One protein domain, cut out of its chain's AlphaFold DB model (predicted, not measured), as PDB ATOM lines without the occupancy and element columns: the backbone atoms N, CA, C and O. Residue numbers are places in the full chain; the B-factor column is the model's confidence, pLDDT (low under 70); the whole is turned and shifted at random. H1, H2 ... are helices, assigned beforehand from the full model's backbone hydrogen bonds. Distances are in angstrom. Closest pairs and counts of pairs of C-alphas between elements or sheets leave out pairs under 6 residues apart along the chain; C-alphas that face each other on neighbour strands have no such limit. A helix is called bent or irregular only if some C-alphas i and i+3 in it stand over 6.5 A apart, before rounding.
ATOM      1  N   LYS A   5      79.163 -61.489 206.906       86.06
ATOM      2  CA  LYS A   5      78.707 -62.698 207.592       86.06
ATOM      3  C   LYS A   5      79.738 -63.819 207.455       86.06
ATOM      4  O   LYS A   5      80.198 -64.346 208.461       86.06
ATOM      5  N   LEU A   6      80.163 -64.107 206.225       86.56
ATOM      6  CA  LEU A   6      81.110 -65.187 205.956       86.56
ATOM      7  C   LEU A   6      82.504 -64.902 206.538       86.56
ATOM      8  O   LEU A   6      83.184 -65.812 207.007       86.56
ATOM      9  N   ARG A   7      82.933 -63.631 206.544       87.00
ATOM     10  CA  ARG A   7      84.221 -63.238 207.139       87.00
ATOM     11  C   ARG A   7      84.221 -63.409 208.656       87.00
ATOM     12  O   ARG A   7      85.184 -63.937 209.196       87.00
ATOM     13  N   LEU A   8      83.133 -63.028 209.323       88.12
ATOM     14  CA  LEU A   8      82.978 -63.178 210.772       88.12
ATOM     15  C   LEU A   8      82.750 -64.630 211.217       88.12
ATOM     16  O   LEU A   8      82.971 -64.932 212.386       88.12
ATOM     17  N   GLU A   9      82.338 -65.531 210.326       87.19
ATOM     18  CA  GLU A   9      82.264 -66.975 210.602       87.19
ATOM     19  C   GLU A   9      83.625 -67.684 210.411       87.19
ATOM     20  O   GLU A   9      83.829 -68.794 210.904       87.19
ATOM     21  N   ASN A  10      84.593 -67.055 209.732       85.50
ATOM     22  CA  ASN A  10      85.889 -67.662 209.431       85.50
ATOM     23  C   ASN A  10      86.912 -67.471 210.572       85.50
ATOM     24  O   ASN A  10      87.366 -66.366 210.852       85.50
ATOM     25  N   LYS A  11      87.395 -68.567 211.169       84.38
ATOM     26  CA  LYS A  11      88.452 -68.544 212.205       84.38
ATOM     27  C   LYS A  11      89.763 -67.870 211.761       84.38
ATOM     28  O   LYS A  11      90.415 -67.204 212.564       84.38
ATOM     29  N   TYR A  12      90.137 -67.993 210.487       87.50
ATOM     30  CA  TYR A  12      91.348 -67.375 209.935       87.50
ATOM     31  C   TYR A  12      91.225 -65.850 209.817       87.50
ATOM     32  O   TYR A  12      92.234 -65.143 209.874       87.50
ATOM     33  N   PHE A  13      89.994 -65.331 209.710       88.25
ATOM     34  CA  PHE A  13      89.757 -63.892 209.747       88.25
ATOM     35  C   PHE A  13      90.190 -63.327 211.097       88.25
ATOM     36  O   PHE A  13      90.964 -62.384 211.124       88.25
ATOM     37  N   TYR A  14      89.807 -63.944 212.217       87.56
ATOM     38  CA  TYR A  14      90.215 -63.461 213.542       87.56
ATOM     39  C   TYR A  14      91.714 -63.615 213.805       87.56
ATOM     40  O   TYR A  14      92.310 -62.733 214.423       87.56
ATOM     41  N   LEU A  15      92.329 -64.690 213.297       85.69
ATOM     42  CA  LEU A  15      93.769 -64.919 213.426       85.69
ATOM     43  C   LEU A  15      94.596 -63.776 212.818       85.69
ATOM     44  O   LEU A  15      95.659 -63.453 213.338       85.69
ATOM     45  N   SER A  16      94.105 -63.153 211.745       81.44
ATOM     46  CA  SER A  16      94.765 -62.006 211.104       81.44
ATOM     47  C   SER A  16      94.214 -60.650 211.568       81.44
ATOM     48  O   SER A  16      94.989 -59.718 211.784       81.44
ATOM     49  N   ALA A  17      92.903 -60.532 211.788       84.50
ATOM     50  CA  ALA A  17      92.239 -59.281 212.144       84.50
ATOM     51  C   ALA A  17      92.589 -58.793 213.554       84.50
ATOM     52  O   ALA A  17      92.798 -57.595 213.732       84.50
ATOM     53  N   ILE A  18      92.679 -59.684 214.550       84.62
ATOM     54  CA  ILE A  18      92.975 -59.279 215.934       84.62
ATOM     55  C   ILE A  18      94.392 -58.687 216.042       84.62
ATOM     56  O   ILE A  18      94.509 -57.559 216.529       84.62
ATOM     57  N   PRO A  19      95.463 -59.352 215.554       79.69
ATOM     58  CA  PRO A  19      96.797 -58.757 215.564       79.69
ATOM     59  C   PRO A  19      96.870 -57.452 214.768       79.69
ATOM     60  O   PRO A  19      97.417 -56.472 215.262       79.69
ATOM     61  N   ALA A  20      96.273 -57.403 213.571       82.44
ATOM     62  CA  ALA A  20      96.270 -56.192 212.751       82.44
ATOM     63  C   ALA A  20      95.564 -55.017 213.450       82.44
ATOM     64  O   ALA A  20      96.070 -53.898 213.439       82.44
ATOM     65  N   PHE A  21      94.431 -55.266 214.110       85.75
ATOM     66  CA  PHE A  21      93.707 -54.244 214.862       85.75
ATOM     67  C   PHE A  21      94.512 -53.714 216.055       85.75
ATOM     68  O   PHE A  21      94.579 -52.501 216.254       85.75
ATOM     69  N   LEU A  22      95.168 -54.597 216.818       81.94
ATOM     70  CA  LEU A  22      96.047 -54.191 217.922       81.94
ATOM     71  C   LEU A  22      97.214 -53.324 217.433       81.94
ATOM     72  O   LEU A  22      97.537 -52.324 218.072       81.94
ATOM     73  N   LEU A  23      97.795 -53.659 216.276       78.81
ATOM     74  CA  LEU A  23      98.846 -52.857 215.646       78.81
ATOM     75  C   LEU A  23      98.338 -51.468 215.231       78.81
ATOM     76  O   LEU A  23      99.023 -50.476 215.470       78.81
ATOM     77  N   VAL A  24      97.134 -51.369 214.658       83.50
ATOM     78  CA  VAL A  24      96.519 -50.074 214.301       83.50
ATOM     79  C   VAL A  24      96.248 -49.233 215.545       83.50
ATOM     80  O   VAL A  24      96.552 -48.042 215.552       83.50
ATOM     81  N   LEU A  25      95.720 -49.840 216.607       85.75
ATOM     82  CA  LEU A  25      95.474 -49.156 217.875       85.75
ATOM     83  C   LEU A  25      96.787 -48.635 218.471       85.75
ATOM     84  O   LEU A  25      96.856 -47.481 218.883       85.75
ATOM     85  N   GLN A  26      97.841 -49.450 218.453       79.56
ATOM     86  CA  GLN A  26      99.168 -49.062 218.922       79.56
ATOM     87  C   GLN A  26      99.773 -47.919 218.099       79.56
ATOM     88  O   GLN A  26     100.226 -46.927 218.672       79.56
ATOM     89  N   ALA A  27      99.765 -48.034 216.769       79.88
ATOM     90  CA  ALA A  27     100.266 -46.993 215.878       79.88
ATOM     91  C   ALA A  27      99.466 -45.690 216.041       79.88
ATOM     92  O   ALA A  27     100.052 -44.612 216.116       79.88
ATOM     93  N   GLY A  28      98.140 -45.788 216.172       83.56
ATOM     94  CA  GLY A  28      97.261 -44.653 216.441       83.56
ATOM     95  C   GLY A  28      97.558 -43.989 217.786       83.56
ATOM     96  O   GLY A  28      97.724 -42.775 217.842       83.56
ATOM     97  N   ALA A  29      97.707 -44.768 218.859       85.00
ATOM     98  CA  ALA A  29      98.071 -44.263 220.184       85.00
ATOM     99  C   ALA A  29      99.415 -43.509 220.169       85.00
ATOM    100  O   ALA A  29      99.530 -42.450 220.791       85.00
ATOM    101  N   ALA A  30     100.392 -44.000 219.397       82.69
ATOM    102  CA  ALA A  30     101.695 -43.360 219.241       82.69
ATOM    103  C   ALA A  30     101.608 -41.963 218.598       82.69
ATOM    104  O   ALA A  30     102.356 -41.073 219.001       82.69
ATOM    105  N   VAL A  31     100.667 -41.732 217.668       82.44
ATOM    106  CA  VAL A  31     100.420 -40.398 217.072       82.44
ATOM    107  C   VAL A  31      99.984 -39.379 218.132       82.44
ATOM    108  O   VAL A  31     100.333 -38.206 218.040       82.44
ATOM    109  N   PHE A  32      99.281 -39.828 219.175       88.38
ATOM    110  CA  PHE A  32      98.836 -38.987 220.292       88.38
ATOM    111  C   PHE A  32      99.822 -38.965 221.475       88.38
ATOM    112  O   PHE A  32      99.497 -38.443 222.538       88.38
ATOM    113  N   GLY A  33     101.025 -39.527 221.312       80.75
ATOM    114  CA  GLY A  33     102.064 -39.547 222.346       80.75
ATOM    115  C   GLY A  33     101.898 -40.638 223.411       80.75
ATOM    116  O   GLY A  33     102.692 -40.692 224.352       80.75
ATOM    117  N   TYR A  34     100.920 -41.536 223.269       81.56
ATOM    118  CA  TYR A  34     100.768 -42.691 224.152       81.56
ATOM    119  C   TYR A  34     101.649 -43.846 223.672       81.56
ATOM    120  O   TYR A  34     101.578 -44.276 222.521       81.56
ATOM    121  N   ARG A  35     102.481 -44.385 224.569       73.31
ATOM    122  CA  ARG A  35     103.348 -45.534 224.275       73.31
ATOM    123  C   ARG A  35     102.692 -46.799 224.805       73.31
ATOM    124  O   ARG A  35     102.748 -47.082 225.998       73.31
ATOM    125  N   LEU A  36     102.060 -47.547 223.907       72.56
ATOM    126  CA  LEU A  36     101.650 -48.918 224.181       72.56
ATOM    127  C   LEU A  36     102.876 -49.817 224.029       72.56
ATOM    128  O   LEU A  36     103.311 -50.112 222.913       72.56
ATOM    129  N   ASP A  37     103.461 -50.180 225.166       71.06
ATOM    130  CA  ASP A  37     104.635 -51.039 225.218       71.06
ATOM    131  C   ASP A  37     104.219 -52.503 225.023       71.06
ATOM    132  O   ASP A  37     103.700 -53.155 225.928       71.06
ATOM    133  N   LEU A  38     104.415 -53.001 223.802       72.06
ATOM    134  CA  LEU A  38     104.276 -54.419 223.459       72.06
ATOM    135  C   LEU A  38     105.626 -55.161 223.559       72.06
ATOM    136  O   LEU A  38     105.769 -56.274 223.043       72.06
ATOM    137  N   GLY A  39     106.636 -54.535 224.172       78.00
ATOM    138  CA  GLY A  39     108.019 -54.991 224.203       78.00
ATOM    139  C   GLY A  39     108.751 -54.827 222.866       78.00
ATOM    140  O   GLY A  39     108.191 -54.428 221.840       78.00
ATOM    141  N   ASP A  40     110.034 -55.195 222.859       80.25
ATOM    142  CA  ASP A  40     110.907 -55.100 221.678       80.25
ATOM    143  C   ASP A  40     110.400 -55.907 220.479       80.25
ATOM    144  O   ASP A  40     110.546 -55.490 219.327       80.25
ATOM    145  N   ILE A  41     109.797 -57.069 220.739       75.19
ATOM    146  CA  ILE A  41     109.239 -57.931 219.694       75.19
ATOM    147  C   ILE A  41     108.035 -57.246 219.043       75.19
ATOM    148  O   ILE A  41     107.969 -57.193 217.817       75.19
ATOM    149  N   GLY A  42     107.129 -56.661 219.835       74.00
ATOM    150  CA  GLY A  42     105.967 -55.941 219.315       74.00
ATOM    151  C   GLY A  42     106.366 -54.769 218.419       74.00
ATOM    152  O   GLY A  42     105.882 -54.659 217.296       74.00
ATOM    153  N   ASN A  43     107.337 -53.960 218.849       77.38
ATOM    154  CA  ASN A  43     107.830 -52.826 218.058       77.38
ATOM    155  C   ASN A  43     108.475 -53.260 216.729       77.38
ATOM    156  O   ASN A  43     108.230 -52.651 215.685       77.38
ATOM    157  N   LYS A  44     109.268 -54.338 216.737       80.06
ATOM    158  CA  LYS A  44     109.865 -54.898 215.513       80.06
ATOM    159  C   LYS A  44     108.813 -55.495 214.576       80.06
ATOM    160  O   LYS A  44     108.950 -55.358 213.364       80.06
ATOM    161  N   LEU A  45     107.761 -56.110 215.120       77.94
ATOM    162  CA  LEU A  45     106.643 -56.631 214.331       77.94
ATOM    163  C   LEU A  45     105.871 -55.511 213.627       77.94
ATOM    164  O   LEU A  45     105.586 -55.656 212.443       77.94
ATOM    165  N   ILE A  46     105.605 -54.379 214.292       77.12
ATOM    166  CA  ILE A  46     105.001 -53.200 213.636       77.12
ATOM    167  C   ILE A  46     105.861 -52.748 212.457       77.12
ATOM    168  O   ILE A  46     105.347 -52.539 211.359       77.12
ATOM    169  N   LEU A  47     107.169 -52.586 212.684       82.44
ATOM    170  CA  LEU A  47     108.090 -52.112 211.657       82.44
ATOM    171  C   LEU A  47     108.123 -53.071 210.460       82.44
ATOM    172  O   LEU A  47     108.060 -52.623 209.318       82.44
ATOM    173  N   LEU A  48     108.170 -54.380 210.726       82.19
ATOM    174  CA  LEU A  48     108.138 -55.417 209.699       82.19
ATOM    175  C   LEU A  48     106.827 -55.390 208.907       82.19
ATOM    176  O   LEU A  48     106.864 -55.384 207.679       82.19
ATOM    177  N   VAL A  49     105.677 -55.340 209.588       80.94
ATOM    178  CA  VAL A  49     104.360 -55.274 208.939       80.94
ATOM    179  C   VAL A  49     104.264 -54.019 208.075       80.94
ATOM    180  O   VAL A  49     103.934 -54.125 206.900       80.94
ATOM    181  N   ASN A  50     104.643 -52.849 208.592       83.69
ATOM    182  CA  ASN A  50     104.662 -51.614 207.806       83.69
ATOM    183  C   ASN A  50     105.556 -51.731 206.565       83.69
ATOM    184  O   ASN A  50     105.128 -51.363 205.474       83.69
ATOM    185  N   ALA A  51     106.763 -52.285 206.699       88.00
ATOM    186  CA  ALA A  51     107.666 -52.485 205.568       88.00
ATOM    187  C   ALA A  51     107.069 -53.427 204.507       88.00
ATOM    188  O   ALA A  51     107.142 -53.130 203.315       88.00
ATOM    189  N   VAL A  52     106.423 -54.521 204.930       86.25
ATOM    190  CA  VAL A  52     105.714 -55.438 204.027       86.25
ATOM    191  C   VAL A  52     104.571 -54.717 203.315       86.25
ATOM    192  O   VAL A  52     104.478 -54.809 202.098       86.25
ATOM    193  N   PHE A  53     103.733 -53.955 204.019       83.00
ATOM    194  CA  PHE A  53     102.621 -53.227 203.394       83.00
ATOM    195  C   PHE A  53     103.097 -52.150 202.414       83.00
ATOM    196  O   PHE A  53     102.517 -52.013 201.335       83.00
ATOM    197  N   VAL A  54     104.174 -51.426 202.736       86.31
ATOM    198  CA  VAL A  54     104.813 -50.478 201.809       86.31
ATOM    199  C   VAL A  54     105.318 -51.207 200.565       86.31
ATOM    200  O   VAL A  54     105.038 -50.769 199.451       86.31
ATOM    201  N   PHE A  55     105.993 -52.347 200.733       89.31
ATOM    202  CA  PHE A  55     106.468 -53.165 199.618       89.31
ATOM    203  C   PHE A  55     105.318 -53.685 198.744       89.31
ATOM    204  O   PHE A  55     105.335 -53.496 197.529       89.31
ATOM    205  N   LEU A  56     104.288 -54.282 199.350       81.88
ATOM    206  CA  LEU A  56     103.121 -54.805 198.637       81.88
ATOM    207  C   LEU A  56     102.346 -53.695 197.912       81.88
ATOM    208  O   LEU A  56     101.806 -53.926 196.833       81.88
ATOM    209  N   THR A  57     102.305 -52.488 198.476       81.31
ATOM    210  CA  THR A  57     101.717 -51.314 197.816       81.31
ATOM    211  C   THR A  57     102.566 -50.875 196.625       81.31
ATOM    212  O   THR A  57     102.018 -50.598 195.562       81.31
ATOM    213  N   ALA A  58     103.893 -50.863 196.769       85.00
ATOM    214  CA  ALA A  58     104.813 -50.466 195.705       85.00
ATOM    215  C   ALA A  58     104.745 -51.389 194.476       85.00
ATOM    216  O   ALA A  58     104.821 -50.904 193.351       85.00
ATOM    217  N   ILE A  59     104.561 -52.699 194.673       83.81
ATOM    218  CA  ILE A  59     104.382 -53.664 193.571       83.81
ATOM    219  C   ILE A  59     102.934 -53.745 193.057       83.81
ATOM    220  O   ILE A  59     102.647 -54.534 192.163       83.81
ATOM    221  N   GLY A  60     102.014 -52.973 193.640       74.31
ATOM    222  CA  GLY A  60     100.604 -52.971 193.263       74.31
ATOM    223  C   GLY A  60      99.786 -54.143 193.804       74.31
ATOM    224  O   GLY A  60      98.629 -54.246 193.451       74.31
ATOM    225  N   LEU A  61     100.295 -55.009 194.687       74.75
ATOM    226  CA  LEU A  61      99.501 -56.127 195.225       74.75
ATOM    227  C   LEU A  61      98.392 -55.657 196.184       74.75
ATOM    228  O   LEU A  61      97.318 -56.249 196.229       74.75
ATOM    229  N   VAL A  62      98.637 -54.594 196.959       72.38
ATOM    230  CA  VAL A  62      97.616 -54.026 197.870       72.38
ATOM    231  C   VAL A  62      96.506 -53.324 197.094       72.38
ATOM    232  O   VAL A  62      95.350 -53.359 197.505       72.38
ATOM    233  N   ASN A  63      96.865 -52.672 195.991       67.44
ATOM    234  CA  ASN A  63      95.948 -51.904 195.164       67.44
ATOM    235  C   ASN A  63      96.131 -52.343 193.707       67.44
ATOM    236  O   ASN A  63      96.660 -51.600 192.881       67.44
ATOM    237  N   ASP A  64      95.776 -53.604 193.453       71.69
ATOM    238  CA  ASP A  64      95.955 -54.264 192.161       71.69
ATOM    239  C   ASP A  64      95.129 -53.552 191.087       71.69
ATOM    240  O   ASP A  64      93.897 -53.608 191.132       71.69
ATOM    241  N   PRO A  65      95.777 -52.897 190.100       65.88
ATOM    242  CA  PRO A  65      95.067 -52.141 189.077       65.88
ATOM    243  C   PRO A  65      94.243 -53.038 188.146       65.88
ATOM    244  O   PRO A  65      93.421 -52.528 187.387       65.88
ATOM    245  N   THR A  66      94.456 -54.359 188.179       73.75
ATOM    246  CA  THR A  66      93.681 -55.328 187.392       73.75
ATOM    247  C   THR A  66      92.372 -55.735 188.068       73.75
ATOM    248  O   THR A  66      91.482 -56.274 187.405       73.75
ATOM    249  N   THR A  67      92.200 -55.409 189.353       71.50
ATOM    250  CA  THR A  67      90.969 -55.661 190.103       71.50
ATOM    251  C   THR A  67      90.176 -54.364 190.268       71.50
ATOM    252  O   THR A  67      90.641 -53.374 190.827       71.50
ATOM    253  N   SER A  68      88.934 -54.351 189.783       70.19
ATOM    254  CA  SER A  68      88.068 -53.179 189.905       70.19
ATOM    255  C   SER A  68      87.432 -53.090 191.296       70.19
ATOM    256  O   SER A  68      86.559 -53.890 191.639       70.19
ATOM    257  N   GLY A  69      87.789 -52.051 192.049       72.56
ATOM    258  CA  GLY A  69      87.137 -51.698 193.309       72.56
ATOM    259  C   GLY A  69      87.586 -52.528 194.514       72.56
ATOM    260  O   GLY A  69      88.475 -53.363 194.439       72.56
ATOM    261  N   ILE A  70      86.960 -52.254 195.662       75.94
ATOM    262  CA  ILE A  70      87.343 -52.797 196.983       75.94
ATOM    263  C   ILE A  70      86.262 -53.747 197.537       75.94
ATOM    264  O   ILE A  70      86.317 -54.210 198.676       75.94
ATOM    265  N   THR A  71      85.205 -53.983 196.760       80.94
ATOM    266  CA  THR A  71      84.036 -54.760 197.177       80.94
ATOM    267  C   THR A  71      84.138 -56.207 196.732       80.94
ATOM    268  O   THR A  71      84.748 -56.503 195.709       80.94
ATOM    269  N   ASP A  72      83.459 -57.096 197.454       79.50
ATOM    270  CA  ASP A  72      83.318 -58.481 197.016       79.50
ATOM    271  C   ASP A  72      82.556 -58.543 195.680       79.50
ATOM    272  O   ASP A  72      81.663 -57.730 195.410       79.50
ATOM    273  N   SER A  73      82.904 -59.525 194.848       83.44
ATOM    274  CA  SER A  73      82.197 -59.795 193.595       83.44
ATOM    275  C   SER A  73      80.766 -60.276 193.857       83.44
ATOM    276  O   SER A  73      80.464 -60.820 194.921       83.44
ATOM    277  N   THR A  74      79.881 -60.149 192.863       83.75
ATOM    278  CA  THR A  74      78.497 -60.654 192.947       83.75
ATOM    279  C   THR A  74      78.458 -62.126 193.361       83.75
ATOM    280  O   THR A  74      77.695 -62.505 194.242       83.75
ATOM    281  N   ARG A  75      79.377 -62.935 192.818       82.62
ATOM    282  CA  ARG A  75      79.531 -64.351 193.171       82.62
ATOM    283  C   ARG A  75      79.868 -64.551 194.652       82.62
ATOM    284  O   ARG A  75      79.300 -65.419 195.301       82.62
ATOM    285  N   ALA A  76      80.779 -63.743 195.195       81.69
ATOM    286  CA  ALA A  76      81.180 -63.836 196.598       81.69
ATOM    287  C   ALA A  76      80.059 -63.427 197.574       81.69
ATOM    288  O   ALA A  76      79.995 -63.921 198.704       81.69
ATOM    289  N   LEU A  77      79.146 -62.559 197.133       85.50
ATOM    290  CA  LEU A  77      77.968 -62.160 197.906       85.50
ATOM    291  C   LEU A  77      76.888 -63.252 197.963       85.50
ATOM    292  O   LEU A  77      76.135 -63.299 198.932       85.50
ATOM    293  N   GLU A  78      76.823 -64.142 196.972       85.31
ATOM    294  CA  GLU A  78      75.840 -65.235 196.920       85.31
ATOM    295  C   GLU A  78      76.227 -66.449 197.784       85.31
ATOM    296  O   GLU A  78      75.388 -67.313 198.068       85.31
ATOM    297  N   TYR A  79      77.475 -66.518 198.259       84.19
ATOM    298  CA  TYR A  79      77.934 -67.618 199.101       84.19
ATOM    299  C   TYR A  79      77.239 -67.642 200.466       84.19
ATOM    300  O   TYR A  79      77.313 -66.700 201.259       84.19
TER     301      TYR A  79
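What this domain is: This is residues 5 to 79 of the 85 residues of the protein "Holin" of Streptococcus mitis (UniProt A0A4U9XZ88). Two long helices, H2 and H3, cross each other about perpendicularly in an open, loosely joined frame, near each other at Leu 23 and Ile 46 but with little contact. A very short helix, H1, comes just before H2, and after H3 a long link without a named element swings round to another very short helix, H4, with the first and last printed C-alphas 9.8 A apart. The printed part has 75 residues with four named helices, in the order H1, H2, H3, H4, and no named strand; the class is all helix. The whole is loose, with a radius of gyration of the C-alphas of 15.8 A, and it spans 43 by 30 by 22 A.

How they stand to each other: H1, residues 5 to 9, is joined by a tight link of one residue to H2, residues 11 to 31. These two are close but not clearly touching; their closest C-alphas are those of Arg 7 and Phe 13, 6.2 A apart. A short link of 7 residues leads from H2 to H3, residues 39 to 58. H2 and H3 are also close but not clearly touching, with 1 pair of C-alphas within 8 A, those of Leu 23 and Ile 46 at 6.5 A. Their lines are about perpendicular, at 78 degrees, and their centres are 12.2 A apart. H4, residues 74 to 78, is apart from H1, from H2 and from H3. H1 and H3 are apart as well. In H1, H3 and H4 every O i to N i+4 pair is within hydrogen-bond range, and in H2 16 of 17 are.

Where its parts are: H1 begins at C-alpha 5, at (78.707, -62.698, 207.592). H2 measures 31.0 A from C-alpha 11 to C-alpha 31, which is at (100.420, -40.398, 217.072). It is neither bent nor irregular, but only just: C-alphas 15 and 18 are 6.2 A apart. H3 measures 29.0 A from C-alpha 39 to C-alpha 58. H4 ends at C-alpha 78, at (75.840, -65.235, 196.920).

The domain as a whole: The two C-alphas farthest apart are those of Gly 33 and Glu 78, at 44.7 A. Residues 7 to 19, of which 7 to 9 belong to H1 and 11 to 19 to H2, stand free, and so do residues 65 to 75. The link from H3 to H4, residues 59 to 73, is long. The printed part has no cut. The mean pLDDT of the printed part is 80.9, and the model's confidence is under 70 at residues 63 and 65.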